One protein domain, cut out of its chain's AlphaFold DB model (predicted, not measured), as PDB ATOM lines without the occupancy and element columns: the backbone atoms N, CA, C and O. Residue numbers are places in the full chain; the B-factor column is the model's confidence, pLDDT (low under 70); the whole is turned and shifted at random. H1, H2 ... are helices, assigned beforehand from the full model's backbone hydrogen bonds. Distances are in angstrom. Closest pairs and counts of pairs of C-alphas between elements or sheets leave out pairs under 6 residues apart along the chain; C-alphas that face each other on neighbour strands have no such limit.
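Overview. This is residues 22 to 106 of the 238 residues of an uncharacterized protein of Acyrthosiphon pisum (UniProt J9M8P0). One long helix, H2, makes the long axis, with its first part in a small head of loops and its far part, residues 89 to 105, sticking out as a free arm. The head is mostly chain with no named element, residues 22 to 49 and 59 to 73, and it also holds the short helix H1, set at a steep angle beside H2. The 85 printed residues hold two named helices, H1 then H2, and no named strand; the class is all helix, though these helices have only 41 of the 85 residues. The whole is loose, with a radius of gyration of the C-alphas of 16.7 A, and spans 57 by 26 by 20 A.

Arrangement. Start at Ile 22 and go along residues 22 to 49, which have no named element; residues 35 to 36 form a short antiparallel pairing with residues 71 to 72. Next look at H1, residues 50 to 58, and H2, residues 74 to 105: they are close but not clearly touching, and their closest C-alphas, those of Lys 53 and Leu 80, are 7.8 A apart. Their lines stand at a steep tilt of 59 degrees, and they run the same way. In H1 and H2 every O i to N i+4 pair is within hydrogen-bond range.

Along the chain. Find C-alpha 50 at (-26.491, -44.896, -40.397); from there H1 runs 12.2 A to C-alpha 58. Then find C-alpha 74 at (-31.544, -54.772, -34.500), where H2 begins; it runs 46.8 A to C-alpha 105 at (13.710, -47.269, -43.564).

Size, cuts and confidence. The two C-alphas farthest apart are those of Gly 32 and Gly 106, at 58.5 A. Without residues 89 to 106, which stand free, the body spans 32 by 25 by 19 A. The printed part has no cut, and the link from H1 to H2, 15 residues, is long. The mean pLDDT of the printed part is 73.9; look for values under 70 at residues 32 to 53, 57, 59, 61 to 64 and 68 to 69.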
ATOM      1  N   ILE A  22     -40.688 -53.228 -42.711       82.56
ATOM      2  CA  ILE A  22     -39.710 -54.111 -43.348       82.56
ATOM      3  C   ILE A  22     -38.327 -53.517 -43.091       82.56
ATOM      4  O   ILE A  22     -38.156 -52.299 -43.132       82.56
ATOM      5  N   CYS A  23     -37.354 -54.366 -42.760       83.94
ATOM      6  CA  CYS A  23     -35.972 -53.943 -42.598       83.94
ATOM      7  C   CYS A  23     -35.402 -53.475 -43.938       83.94
ATOM      8  O   CYS A  23     -35.349 -54.259 -44.877       83.94
ATOM      9  N   PHE A  24     -34.873 -52.257 -43.978       83.94
ATOM     10  CA  PHE A  24     -34.238 -51.663 -45.154       83.94
ATOM     11  C   PHE A  24     -33.075 -52.498 -45.732       83.94
ATOM     12  O   PHE A  24     -32.805 -52.427 -46.923       83.94
ATOM     13  N   LEU A  25     -32.370 -53.277 -44.900       83.94
ATOM     14  CA  LEU A  25     -31.158 -54.004 -45.312       83.94
ATOM     15  C   LEU A  25     -31.370 -55.485 -45.627       83.94
ATOM     16  O   LEU A  25     -30.618 -56.051 -46.411       83.94
ATOM     17  N   CYS A  26     -32.326 -56.141 -44.972       85.06
ATOM     18  CA  CYS A  26     -32.498 -57.594 -45.082       85.06
ATOM     19  C   CYS A  26     -33.942 -58.021 -45.346       85.06
ATOM     20  O   CYS A  26     -34.262 -59.201 -45.196       85.06
ATOM     21  N   ASP A  27     -34.827 -57.063 -45.628       84.81
ATOM     22  CA  ASP A  27     -36.252 -57.254 -45.907       84.81
ATOM     23  C   ASP A  27     -37.029 -58.065 -44.849       84.81
ATOM     24  O   ASP A  27     -38.157 -58.514 -45.060       84.81
ATOM     25  N   THR A  28     -36.447 -58.248 -43.660       84.44
ATOM     26  CA  THR A  28     -37.083 -58.987 -42.571       84.44
ATOM     27  C   THR A  28     -38.191 -58.143 -41.955       84.44
ATOM     28  O   THR A  28     -38.008 -56.951 -41.699       84.44
ATOM     29  N   LYS A  29     -39.338 -58.774 -41.683       86.00
ATOM     30  CA  LYS A  29     -40.475 -58.135 -41.013       86.00
ATOM     31  C   LYS A  29     -40.072 -57.651 -39.619       86.00
ATOM     32  O   LYS A  29     -39.536 -58.416 -38.817       86.00
ATOM     33  N   LEU A  30     -40.345 -56.384 -39.353       78.31
ATOM     34  CA  LEU A  30     -40.116 -55.711 -38.086       78.31
ATOM     35  C   LEU A  30     -41.412 -55.711 -37.281       78.31
ATOM     36  O   LEU A  30     -42.456 -55.268 -37.765       78.31
ATOM     37  N   TYR A  31     -41.311 -56.167 -36.040       73.44
ATOM     38  CA  TYR A  31     -42.389 -56.144 -35.058       73.44
ATOM     39  C   TYR A  31     -41.936 -55.277 -33.879       73.44
ATOM     40  O   TYR A  31     -40.805 -55.425 -33.420       73.44
ATOM     41  N   GLY A  32     -42.796 -54.383 -33.389       65.75
ATOM     42  CA  GLY A  32     -42.485 -53.551 -32.222       65.75
ATOM     43  C   GLY A  32     -41.534 -52.379 -32.503       65.75
ATOM     44  O   GLY A  32     -41.677 -51.706 -33.525       65.75
ATOM     45  N   GLU A  33     -40.625 -52.102 -31.559       56.28
ATOM     46  CA  GLU A  33     -39.720 -50.942 -31.554       56.28
ATOM     47  C   GLU A  33     -38.792 -50.946 -32.775       56.28
ATOM     48  O   GLU A  33     -38.127 -51.938 -33.084       56.28
ATOM     49  N   ARG A  34     -38.770 -49.830 -33.508       64.38
ATOM     50  CA  ARG A  34     -38.098 -49.740 -34.805       64.38
ATOM     51  C   ARG A  34     -36.976 -48.721 -34.751       64.38
ATOM     52  O   ARG A  34     -37.191 -47.563 -34.400       64.38
ATOM     53  N   ILE A  35     -35.787 -49.134 -35.179       65.44
ATOM     54  CA  ILE A  35     -34.664 -48.218 -35.357       65.44
ATOM     55  C   ILE A  35     -34.831 -47.548 -36.716       65.44
ATOM     56  O   ILE A  35     -34.613 -48.167 -37.755       65.44
ATOM     57  N   LEU A  36     -35.250 -46.286 -36.712       65.62
ATOM     58  CA  LEU A  36     -35.314 -45.461 -37.918       65.62
ATOM     59  C   LEU A  36     -33.925 -45.349 -38.556       65.62
ATOM     60  O   LEU A  36     -32.948 -45.013 -37.881       65.62
ATOM     61  N   VAL A  37     -33.844 -45.564 -39.867       57.66
ATOM     62  CA  VAL A  37     -32.581 -45.421 -40.615       57.66
ATOM     63  C   VAL A  37     -32.097 -43.976 -40.571       57.66
ATOM     64  O   VAL A  37     -30.908 -43.720 -40.396       57.66
ATOM     65  N   GLY A  38     -33.037 -43.034 -40.676       49.78
ATOM     66  CA  GLY A  38     -32.781 -41.600 -40.576       49.78
ATOM     67  C   GLY A  38     -32.577 -41.090 -39.149       49.78
ATOM     68  O   GLY A  38     -32.204 -39.927 -38.983       49.78
ATOM     69  N   SER A  39     -32.801 -41.918 -38.119       52.25
ATOM     70  CA  SER A  39     -32.460 -41.511 -36.760       52.25
ATOM     71  C   SER A  39     -30.950 -41.442 -36.634       52.25
ATOM     72  O   SER A  39     -30.225 -42.380 -36.962       52.25
ATOM     73  N   SER A  40     -30.492 -40.317 -36.099       44.62
ATOM     74  CA  SER A  40     -29.115 -40.000 -35.736       44.62
ATOM     75  C   SER A  40     -28.577 -40.884 -34.604       44.62
ATOM     76  O   SER A  40     -27.837 -40.406 -33.744       44.62
ATOM     77  N   ILE A  41     -28.962 -42.163 -34.550       47.53
ATOM     78  CA  ILE A  41     -28.282 -43.157 -33.732       47.53
ATOM     79  C   ILE A  41     -26.946 -43.394 -34.419       47.53
ATOM     80  O   ILE A  41     -26.765 -44.315 -35.208       47.53
ATOM     81  N   THR A  42     -26.015 -42.492 -34.140       45.75
ATOM     82  CA  THR A  42     -24.599 -42.711 -34.354       45.75
ATOM     83  C   THR A  42     -24.232 -43.958 -33.554       45.75
ATOM     84  O   THR A  42     -24.422 -43.968 -32.329       45.75
ATOM     85  N   PRO A  43     -23.704 -45.019 -34.183       46.75
ATOM     86  CA  PRO A  43     -22.943 -46.026 -33.458       46.75
ATOM     87  C   PRO A  43     -21.973 -45.271 -32.546       46.75
ATOM     88  O   PRO A  43     -21.268 -44.400 -33.048       46.75
ATOM     89  N   ARG A  44     -21.952 -45.549 -31.232       45.56
ATOM     90  CA  ARG A  44     -21.224 -44.774 -30.187       45.56
ATOM     91  C   ARG A  44     -19.727 -44.509 -30.465       45.56
ATOM     92  O   ARG A  44     -19.059 -43.854 -29.675       45.56
ATOM     93  N   HIS A  45     -19.197 -45.032 -31.566       47.22
ATOM     94  CA  HIS A  45     -17.809 -44.983 -31.998       47.22
ATOM     95  C   HIS A  45     -17.600 -44.341 -33.381       47.22
ATOM     96  O   HIS A  45     -16.474 -44.339 -33.867       47.22
ATOM     97  N   SER A  46     -18.636 -43.813 -34.042       47.50
ATOM     98  CA  SER A  46     -18.437 -42.933 -35.199       47.50
ATOM     99  C   SER A  46     -19.570 -41.917 -35.325       47.50
ATOM    100  O   SER A  46     -20.745 -42.247 -35.188       47.50
ATOM    101  N   ASN A  47     -19.180 -40.672 -35.589       52.94
ATOM    102  CA  ASN A  47     -20.050 -39.499 -35.639       52.94
ATOM    103  C   ASN A  47     -20.928 -39.434 -36.906       52.94
ATOM    104  O   ASN A  47     -21.548 -38.404 -37.148       52.94
ATOM    105  N   ALA A  48     -20.976 -40.503 -37.710       56.34
ATOM    106  CA  ALA A  48     -21.742 -40.556 -38.950       56.34
ATOM    107  C   ALA A  48     -23.104 -41.256 -38.739       56.34
ATOM    108  O   ALA A  48     -23.153 -42.320 -38.102       56.34
ATOM    109  N   PRO A  49     -24.219 -40.695 -39.243       61.41
ATOM    110  CA  PRO A  49     -25.524 -41.349 -39.241       61.41
ATOM    111  C   PRO A  49     -25.494 -42.650 -40.060       61.41
ATOM    112  O   PRO A  49     -24.725 -42.795 -41.007       61.41
ATOM    113  N   ASN A  50     -26.364 -43.602 -39.712       60.81
ATOM    114  CA  ASN A  50     -26.491 -44.896 -40.397       60.81
ATOM    115  C   ASN A  50     -26.481 -44.828 -41.941       60.81
ATOM    116  O   ASN A  50     -25.750 -45.625 -42.525       60.81
ATOM    117  N   PRO A  51     -27.191 -43.905 -42.624       63.53
ATOM    118  CA  PRO A  51     -27.119 -43.784 -44.084       63.53
ATOM    119  C   PRO A  51     -25.703 -43.572 -44.626       63.53
ATOM    120  O   PRO A  51     -25.351 -44.177 -45.632       63.53
ATOM    121  N   GLU A  52     -24.878 -42.764 -43.961       68.44
ATOM    122  CA  GLU A  52     -23.507 -42.484 -44.411       68.44
ATOM    123  C   GLU A  52     -22.613 -43.719 -44.276       68.44
ATOM    124  O   GLU A  52     -21.818 -44.006 -45.160       68.44
ATOM    125  N   LYS A  53     -22.798 -44.507 -43.216       69.31
ATOM    126  CA  LYS A  53     -22.047 -45.755 -43.010       69.31
ATOM    127  C   LYS A  53     -22.449 -46.849 -43.978       69.31
ATOM    128  O   LYS A  53     -21.613 -47.634 -44.403       69.31
ATOM    129  N   ILE A  54     -23.739 -46.928 -44.292       72.12
ATOM    130  CA  ILE A  54     -24.215 -47.871 -45.300       72.12
ATOM    131  C   ILE A  54     -23.662 -47.439 -46.667       72.12
ATOM    132  O   ILE A  54     -23.239 -48.299 -47.427       72.12
ATOM    133  N   ALA A  55     -23.577 -46.133 -46.954       70.69
ATOM    134  CA  ALA A  55     -22.961 -45.630 -48.186       70.69
ATOM    135  C   ALA A  55     -21.468 -45.971 -48.262       70.69
ATOM    136  O   ALA A  55     -21.027 -46.535 -49.257       70.69
ATOM    137  N   GLU A  56     -20.715 -45.715 -47.189       70.44
ATOM    138  CA  GLU A  56     -19.291 -46.070 -47.096       70.44
ATOM    139  C   GLU A  56     -19.071 -47.584 -47.255       70.44
ATOM    140  O   GLU A  56     -18.133 -48.008 -47.924       70.44
ATOM    141  N   PHE A  57     -19.966 -48.403 -46.693       69.00
ATOM    142  CA  PHE A  57     -19.883 -49.859 -46.782       69.00
ATOM    143  C   PHE A  57     -20.187 -50.405 -48.181       69.00
ATOM    144  O   PHE A  57     -19.481 -51.289 -48.664       69.00
ATOM    145  N   ILE A  58     -21.261 -49.928 -48.814       71.69
ATOM    146  CA  ILE A  58     -21.685 -50.422 -50.130       71.69
ATOM    147  C   ILE A  58     -20.744 -49.889 -51.233       71.69
ATOM    148  O   ILE A  58     -20.545 -50.557 -52.251       71.69
ATOM    149  N   GLY A  59     -20.097 -48.743 -50.997       66.88
ATOM    150  CA  GLY A  59     -19.145 -48.112 -51.907       66.88
ATOM    151  C   GLY A  59     -19.801 -47.134 -52.883       66.88
ATOM    152  O   GLY A  59     -21.024 -47.051 -52.997       66.88
ATOM    153  N   ASP A  60     -18.963 -46.394 -53.613       71.00
ATOM    154  CA  ASP A  60     -19.376 -45.248 -54.443       71.00
ATOM    155  C   ASP A  60     -20.217 -45.622 -55.679       71.00
ATOM    156  O   ASP A  60     -20.820 -44.759 -56.315       71.00
ATOM    157  N   GLU A  61     -20.276 -46.910 -56.015       62.41
ATOM    158  CA  GLU A  61     -20.993 -47.454 -57.176       62.41
ATOM    159  C   GLU A  61     -22.517 -47.544 -56.949       62.41
ATOM    160  O   GLU A  61     -23.271 -47.880 -57.864       62.41
ATOM    161  N   PHE A  62     -22.992 -47.273 -55.727       60.97
ATOM    162  CA  PHE A  62     -24.381 -47.492 -55.332       60.97
ATOM    163  C   PHE A  62     -25.009 -46.255 -54.689       60.97
ATOM    164  O   PHE A  62     -24.377 -45.503 -53.950       60.97
ATOM    165  N   VAL A  63     -26.309 -46.076 -54.928       61.50
ATOM    166  CA  VAL A  63     -27.102 -44.980 -54.361       61.50
ATOM    167  C   VAL A  63     -28.079 -45.530 -53.336       61.50
ATOM    168  O   VAL A  63     -28.887 -46.408 -53.634       61.50
ATOM    169  N   ILE A  64     -28.046 -44.963 -52.133       66.38
ATOM    170  CA  ILE A  64     -28.938 -45.336 -51.036       66.38
ATOM    171  C   ILE A  64     -29.989 -44.244 -50.881       66.38
ATOM    172  O   ILE A  64     -29.686 -43.115 -50.490       66.38
ATOM    173  N   ILE A  65     -31.241 -44.579 -51.180       72.94
ATOM    174  CA  ILE A  65     -32.380 -43.690 -50.948       72.94
ATOM    175  C   ILE A  65     -33.013 -44.099 -49.625       72.94
ATOM    176  O   ILE A  65     -33.659 -45.137 -49.552       72.94
ATOM    177  N   VAL A  66     -32.822 -43.270 -48.599       72.50
ATOM    178  CA  VAL A  66     -33.452 -43.454 -47.290       72.50
ATOM    179  C   VAL A  66     -34.650 -42.523 -47.167       72.50
ATOM    180  O   VAL A  66     -34.518 -41.298 -47.236       72.50
ATOM    181  N   THR A  67     -35.823 -43.097 -46.948       70.25
ATOM    182  CA  THR A  67     -37.029 -42.378 -46.550       70.25
ATOM    183  C   THR A  67     -37.096 -42.264 -45.020       70.25
ATOM    184  O   THR A  67     -36.598 -43.133 -44.301       70.25
ATOM    185  N   PRO A  68     -37.731 -41.218 -44.462       63.81
ATOM    186  CA  PRO A  68     -37.902 -41.091 -43.012       63.81
ATOM    187  C   PRO A  68     -38.813 -42.173 -42.407       63.81
ATOM    188  O   PRO A  68     -38.947 -42.226 -41.191       63.81
ATOM    189  N   ALA A  69     -39.444 -43.011 -43.234       67.94
ATOM    190  CA  ALA A  69     -40.230 -44.164 -42.811       67.94
ATOM    191  C   ALA A  69     -39.429 -45.479 -42.859       67.94
ATOM    192  O   ALA A  69     -39.974 -46.533 -42.525       67.94
ATOM    193  N   ASP A  70     -38.158 -45.441 -43.269       76.00
ATOM    194  CA  ASP A  70     -37.327 -46.636 -43.350       76.00
ATOM    195  C   ASP A  70     -36.797 -47.015 -41.969       76.00
ATOM    196  O   ASP A  70     -36.366 -46.173 -41.172       76.00
ATOM    197  N   HIS A  71     -36.760 -48.319 -41.713       79.69
ATOM    198  CA  HIS A  71     -36.323 -48.882 -40.443       79.69
ATOM    199  C   HIS A  71     -35.298 -49.999 -40.666       79.69
ATOM    200  O   HIS A  71     -35.370 -50.731 -41.651       79.69
ATOM    201  N   ILE A  72     -34.356 -50.166 -39.739       81.44
ATOM    202  CA  ILE A  72     -33.366 -51.252 -39.736       81.44
ATOM    203  C   ILE A  72     -33.639 -52.176 -38.547       81.44
ATOM    204  O   ILE A  72     -33.926 -51.722 -37.440       81.44
ATOM    205  N   CYS A  73     -33.551 -53.490 -38.770       83.00
ATOM    206  CA  CYS A  73     -33.660 -54.469 -37.692       83.00
ATOM    207  C   CYS A  73     -32.436 -54.416 -36.769       83.00
ATOM    208  O   CYS A  73     -31.318 -54.146 -37.208       83.00
ATOM    209  N   GLU A  74     -32.620 -54.767 -35.499       81.38
ATOM    210  CA  GLU A  74     -31.544 -54.772 -34.500       81.38
ATOM    211  C   GLU A  74     -30.321 -55.596 -34.938       81.38
ATOM    212  O   GLU A  74     -29.184 -55.168 -34.748       81.38
ATOM    213  N   LYS A  75     -30.540 -56.736 -35.610       83.25
ATOM    214  CA  LYS A  75     -29.458 -57.585 -36.136       83.25
ATOM    215  C   LYS A  75     -28.584 -56.833 -37.140       83.25
ATOM    216  O   LYS A  75     -27.361 -56.863 -37.033       83.25
ATOM    217  N   CYS A  76     -29.200 -56.134 -38.090       81.50
ATOM    218  CA  CYS A  76     -28.486 -55.336 -39.081       81.50
ATOM    219  C   CYS A  76     -27.779 -54.137 -38.434       81.50
ATOM    220  O   CYS A  76     -26.630 -53.867 -38.772       81.50
ATOM    221  N   THR A  77     -28.406 -53.470 -37.460       81.19
ATOM    222  CA  THR A  77     -27.757 -52.395 -36.686       81.19
ATOM    223  C   THR A  77     -26.527 -52.907 -35.932       81.19
ATOM    224  O   THR A  77     -25.475 -52.267 -35.947       81.19
ATOM    225  N   SER A  78     -26.632 -54.080 -35.304       82.56
ATOM    226  CA  SER A  78     -25.519 -54.729 -34.611       82.56
ATOM    227  C   SER A  78     -24.380 -55.061 -35.578       82.56
ATOM    228  O   SER A  78     -23.233 -54.685 -35.333       82.56
ATOM    229  N   LEU A  79     -24.682 -55.669 -36.729       82.19
ATOM    230  CA  LEU A  79     -23.680 -55.971 -37.757       82.19
ATOM    231  C   LEU A  79     -22.970 -54.711 -38.268       82.19
ATOM    232  O   LEU A  79     -21.742 -54.700 -38.347       82.19
ATOM    233  N   LEU A  80     -23.711 -53.627 -38.526       80.50
ATOM    234  CA  LEU A  80     -23.118 -52.336 -38.885       80.50
ATOM    235  C   LEU A  80     -22.163 -51.839 -37.791       80.50
ATOM    236  O   LEU A  80     -21.055 -51.391 -38.091       80.50
ATOM    237  N   LEU A  81     -22.540 -51.936 -36.513       81.19
ATOM    238  CA  LEU A  81     -21.667 -51.556 -35.398       81.19
ATOM    239  C   LEU A  81     -20.391 -52.416 -35.344       81.19
ATOM    240  O   LEU A  81     -19.298 -51.876 -35.151       81.19
ATOM    241  N   HIS A  82     -20.517 -53.730 -35.533       79.69
ATOM    242  CA  HIS A  82     -19.382 -54.652 -35.563       79.69
ATOM    243  C   HIS A  82     -18.405 -54.328 -36.700       79.69
ATOM    244  O   HIS A  82     -17.195 -54.285 -36.459       79.69
ATOM    245  N   MET A  83     -18.915 -54.021 -37.895       80.19
ATOM    246  CA  MET A  83     -18.099 -53.612 -39.043       80.19
ATOM    247  C   MET A  83     -17.295 -52.342 -38.760       80.19
ATOM    248  O   MET A  83     -16.072 -52.345 -38.889       80.19
ATOM    249  N   ASN A  84     -17.948 -51.298 -38.240       75.75
ATOM    250  CA  ASN A  84     -17.273 -50.053 -37.851       75.75
ATOM    251  C   ASN A  84     -16.131 -50.289 -36.848       75.75
ATOM    252  O   ASN A  84     -15.074 -49.657 -36.905       75.75
ATOM    253  N   LYS A  85     -16.339 -51.199 -35.889       83.50
ATOM    254  CA  LYS A  85     -15.314 -51.553 -34.905       83.50
ATOM    255  C   LYS A  85     -14.113 -52.221 -35.580       83.50
ATOM    256  O   LYS A  85     -12.971 -51.903 -35.245       83.50
ATOM    257  N   LEU A  86     -14.366 -53.127 -36.523       83.62
ATOM    258  CA  LEU A  86     -13.326 -53.852 -37.247       83.62
ATOM    259  C   LEU A  86     -12.500 -52.930 -38.154       83.62
ATOM    260  O   LEU A  86     -11.274 -53.012 -38.136       83.62
ATOM    261  N   GLU A  87     -13.137 -52.005 -38.870       83.38
ATOM    262  CA  GLU A  87     -12.443 -50.990 -39.678       83.38
ATOM    263  C   GLU A  87     -11.482 -50.144 -38.840       83.38
ATOM    264  O   GLU A  87     -10.343 -49.896 -39.242       83.38
ATOM    265  N   ASN A  88     -11.906 -49.745 -37.638       86.00
ATOM    266  CA  ASN A  88     -11.045 -49.018 -36.712       86.00
ATOM    267  C   ASN A  88      -9.850 -49.863 -36.253       86.00
ATOM    268  O   ASN A  88      -8.724 -49.363 -36.232       86.00
ATOM    269  N   TYR A  89     -10.049 -51.147 -35.940       85.50
ATOM    270  CA  TYR A  89      -8.930 -52.035 -35.611       85.50
ATOM    271  C   TYR A  89      -7.958 -52.206 -36.781       85.50
ATOM    272  O   TYR A  89      -6.747 -52.149 -36.573       85.50
ATOM    273  N   LEU A  90      -8.459 -52.347 -38.011       86.56
ATOM    274  CA  LEU A  90      -7.614 -52.431 -39.203       86.56
ATOM    275  C   LEU A  90      -6.798 -51.151 -39.415       86.56
ATOM    276  O   LEU A  90      -5.604 -51.237 -39.704       86.56
ATOM    277  N   LYS A  91      -7.397 -49.970 -39.207       87.81
ATOM    278  CA  LYS A  91      -6.683 -48.680 -39.241       87.81
ATOM    279  C   LYS A  91      -5.549 -48.643 -38.209       87.81
ATOM    280  O   LYS A  91      -4.429 -48.267 -38.552       87.81
ATOM    281  N   LEU A  92      -5.796 -49.096 -36.977       89.69
ATOM    282  CA  LEU A  92      -4.770 -49.160 -35.927       89.69
ATOM    283  C   LEU A  92      -3.624 -50.114 -36.289       89.69
ATOM    284  O   LEU A  92      -2.456 -49.740 -36.175       89.69
ATOM    285  N   VAL A  93      -3.942 -51.320 -36.762       91.62
ATOM    286  CA  VAL A  93      -2.936 -52.312 -37.172       91.62
ATOM    287  C   VAL A  93      -2.109 -51.795 -38.349       91.62
ATOM    288  O   VAL A  93      -0.881 -51.884 -38.319       91.62
ATOM    289  N   LYS A  94      -2.753 -51.185 -39.353       90.69
ATOM    290  CA  LYS A  94      -2.073 -50.553 -40.493       90.69
ATOM    291  C   LYS A  94      -1.110 -49.462 -40.029       90.69
ATOM    292  O   LYS A  94       0.033 -49.433 -40.478       90.69
ATOM    293  N   ASN A  95      -1.537 -48.605 -39.104       90.00
ATOM    294  CA  ASN A  95      -0.690 -47.549 -38.555       90.00
ATOM    295  C   ASN A  95       0.511 -48.123 -37.793       90.00
ATOM    296  O   ASN A  95       1.631 -47.656 -37.990       90.00
ATOM    297  N   ALA A  96       0.316 -49.169 -36.986       91.19
ATOM    298  CA  ALA A  96       1.412 -49.844 -36.292       91.19
ATOM    299  C   ALA A  96       2.423 -50.462 -37.274       91.19
ATOM    300  O   ALA A  96       3.627 -50.256 -37.133       91.19
ATOM    301  N   MET A  97       1.946 -51.159 -38.312       92.31
ATOM    302  CA  MET A  97       2.808 -51.706 -39.367       92.31
ATOM    303  C   MET A  97       3.594 -50.612 -40.091       92.31
ATOM    304  O   MET A  97       4.805 -50.746 -40.271       92.31
ATOM    305  N   LEU A  98       2.933 -49.513 -40.459       89.31
ATOM    306  CA  LEU A  98       3.587 -48.369 -41.090       89.31
ATOM    307  C   LEU A  98       4.668 -47.772 -40.187       89.31
ATOM    308  O   LEU A  98       5.765 -47.509 -40.669       89.31
ATOM    309  N   LEU A  99       4.421 -47.631 -38.882       89.94
ATOM    310  CA  LEU A  99       5.434 -47.167 -37.928       89.94
ATOM    311  C   LEU A  99       6.670 -48.078 -37.901       89.94
ATOM    312  O   LEU A  99       7.794 -47.572 -37.895       89.94
ATOM    313  N   TYR A 100       6.493 -49.403 -37.931       88.38
ATOM    314  CA  TYR A 100       7.626 -50.333 -38.006       88.38
ATOM    315  C   TYR A 100       8.422 -50.180 -39.309       88.38
ATOM    316  O   TYR A 100       9.653 -50.218 -39.282       88.38
ATOM    317  N   ILE A 101       7.737 -49.969 -40.435       88.44
ATOM    318  CA  ILE A 101       8.364 -49.734 -41.742       88.44
ATOM    319  C   ILE A 101       9.131 -48.407 -41.725       88.44
ATOM    320  O   ILE A 101      10.324 -48.394 -42.022       88.44
ATOM    321  N   TYR A 102       8.502 -47.312 -41.302       86.69
ATOM    322  CA  TYR A 102       9.143 -45.998 -41.215       86.69
ATOM    323  C   TYR A 102      10.379 -46.020 -40.316       86.69
ATOM    324  O   TYR A 102      11.432 -45.513 -40.697       86.69
ATOM    325  N   LYS A 103      10.297 -46.702 -39.167       87.06
ATOM    326  CA  LYS A 103      11.445 -46.899 -38.276       87.06
ATOM    327  C   LYS A 103      12.575 -47.690 -38.942       87.06
ATOM    328  O   LYS A 103      13.739 -47.399 -38.695       87.06
ATOM    329  N   LYS A 104      12.247 -48.684 -39.772       88.50
ATOM    330  CA  LYS A 104      13.235 -49.514 -40.476       88.50
ATOM    331  C   LYS A 104      13.933 -48.762 -41.613       88.50
ATOM    332  O   LYS A 104      15.124 -48.966 -41.813       88.50
ATOM    333  N   TYR A 105      13.201 -47.934 -42.358       88.69
ATOM    334  CA  TYR A 105      13.710 -47.269 -43.564       88.69
ATOM    335  C   TYR A 105      14.113 -45.801 -43.352       88.69
ATOM    336  O   TYR A 105      14.575 -45.165 -44.292       88.69
ATOM    337  N   GLY A 106      13.955 -45.246 -42.144       74.50
ATOM    338  CA  GLY A 106      14.353 -43.867 -41.821       74.50
ATOM    339  C   GLY A 106      13.529 -42.785 -42.531       74.50
ATOM    340  O   GLY A 106      13.830 -41.601 -42.418       74.50
TER     341      GLY A 106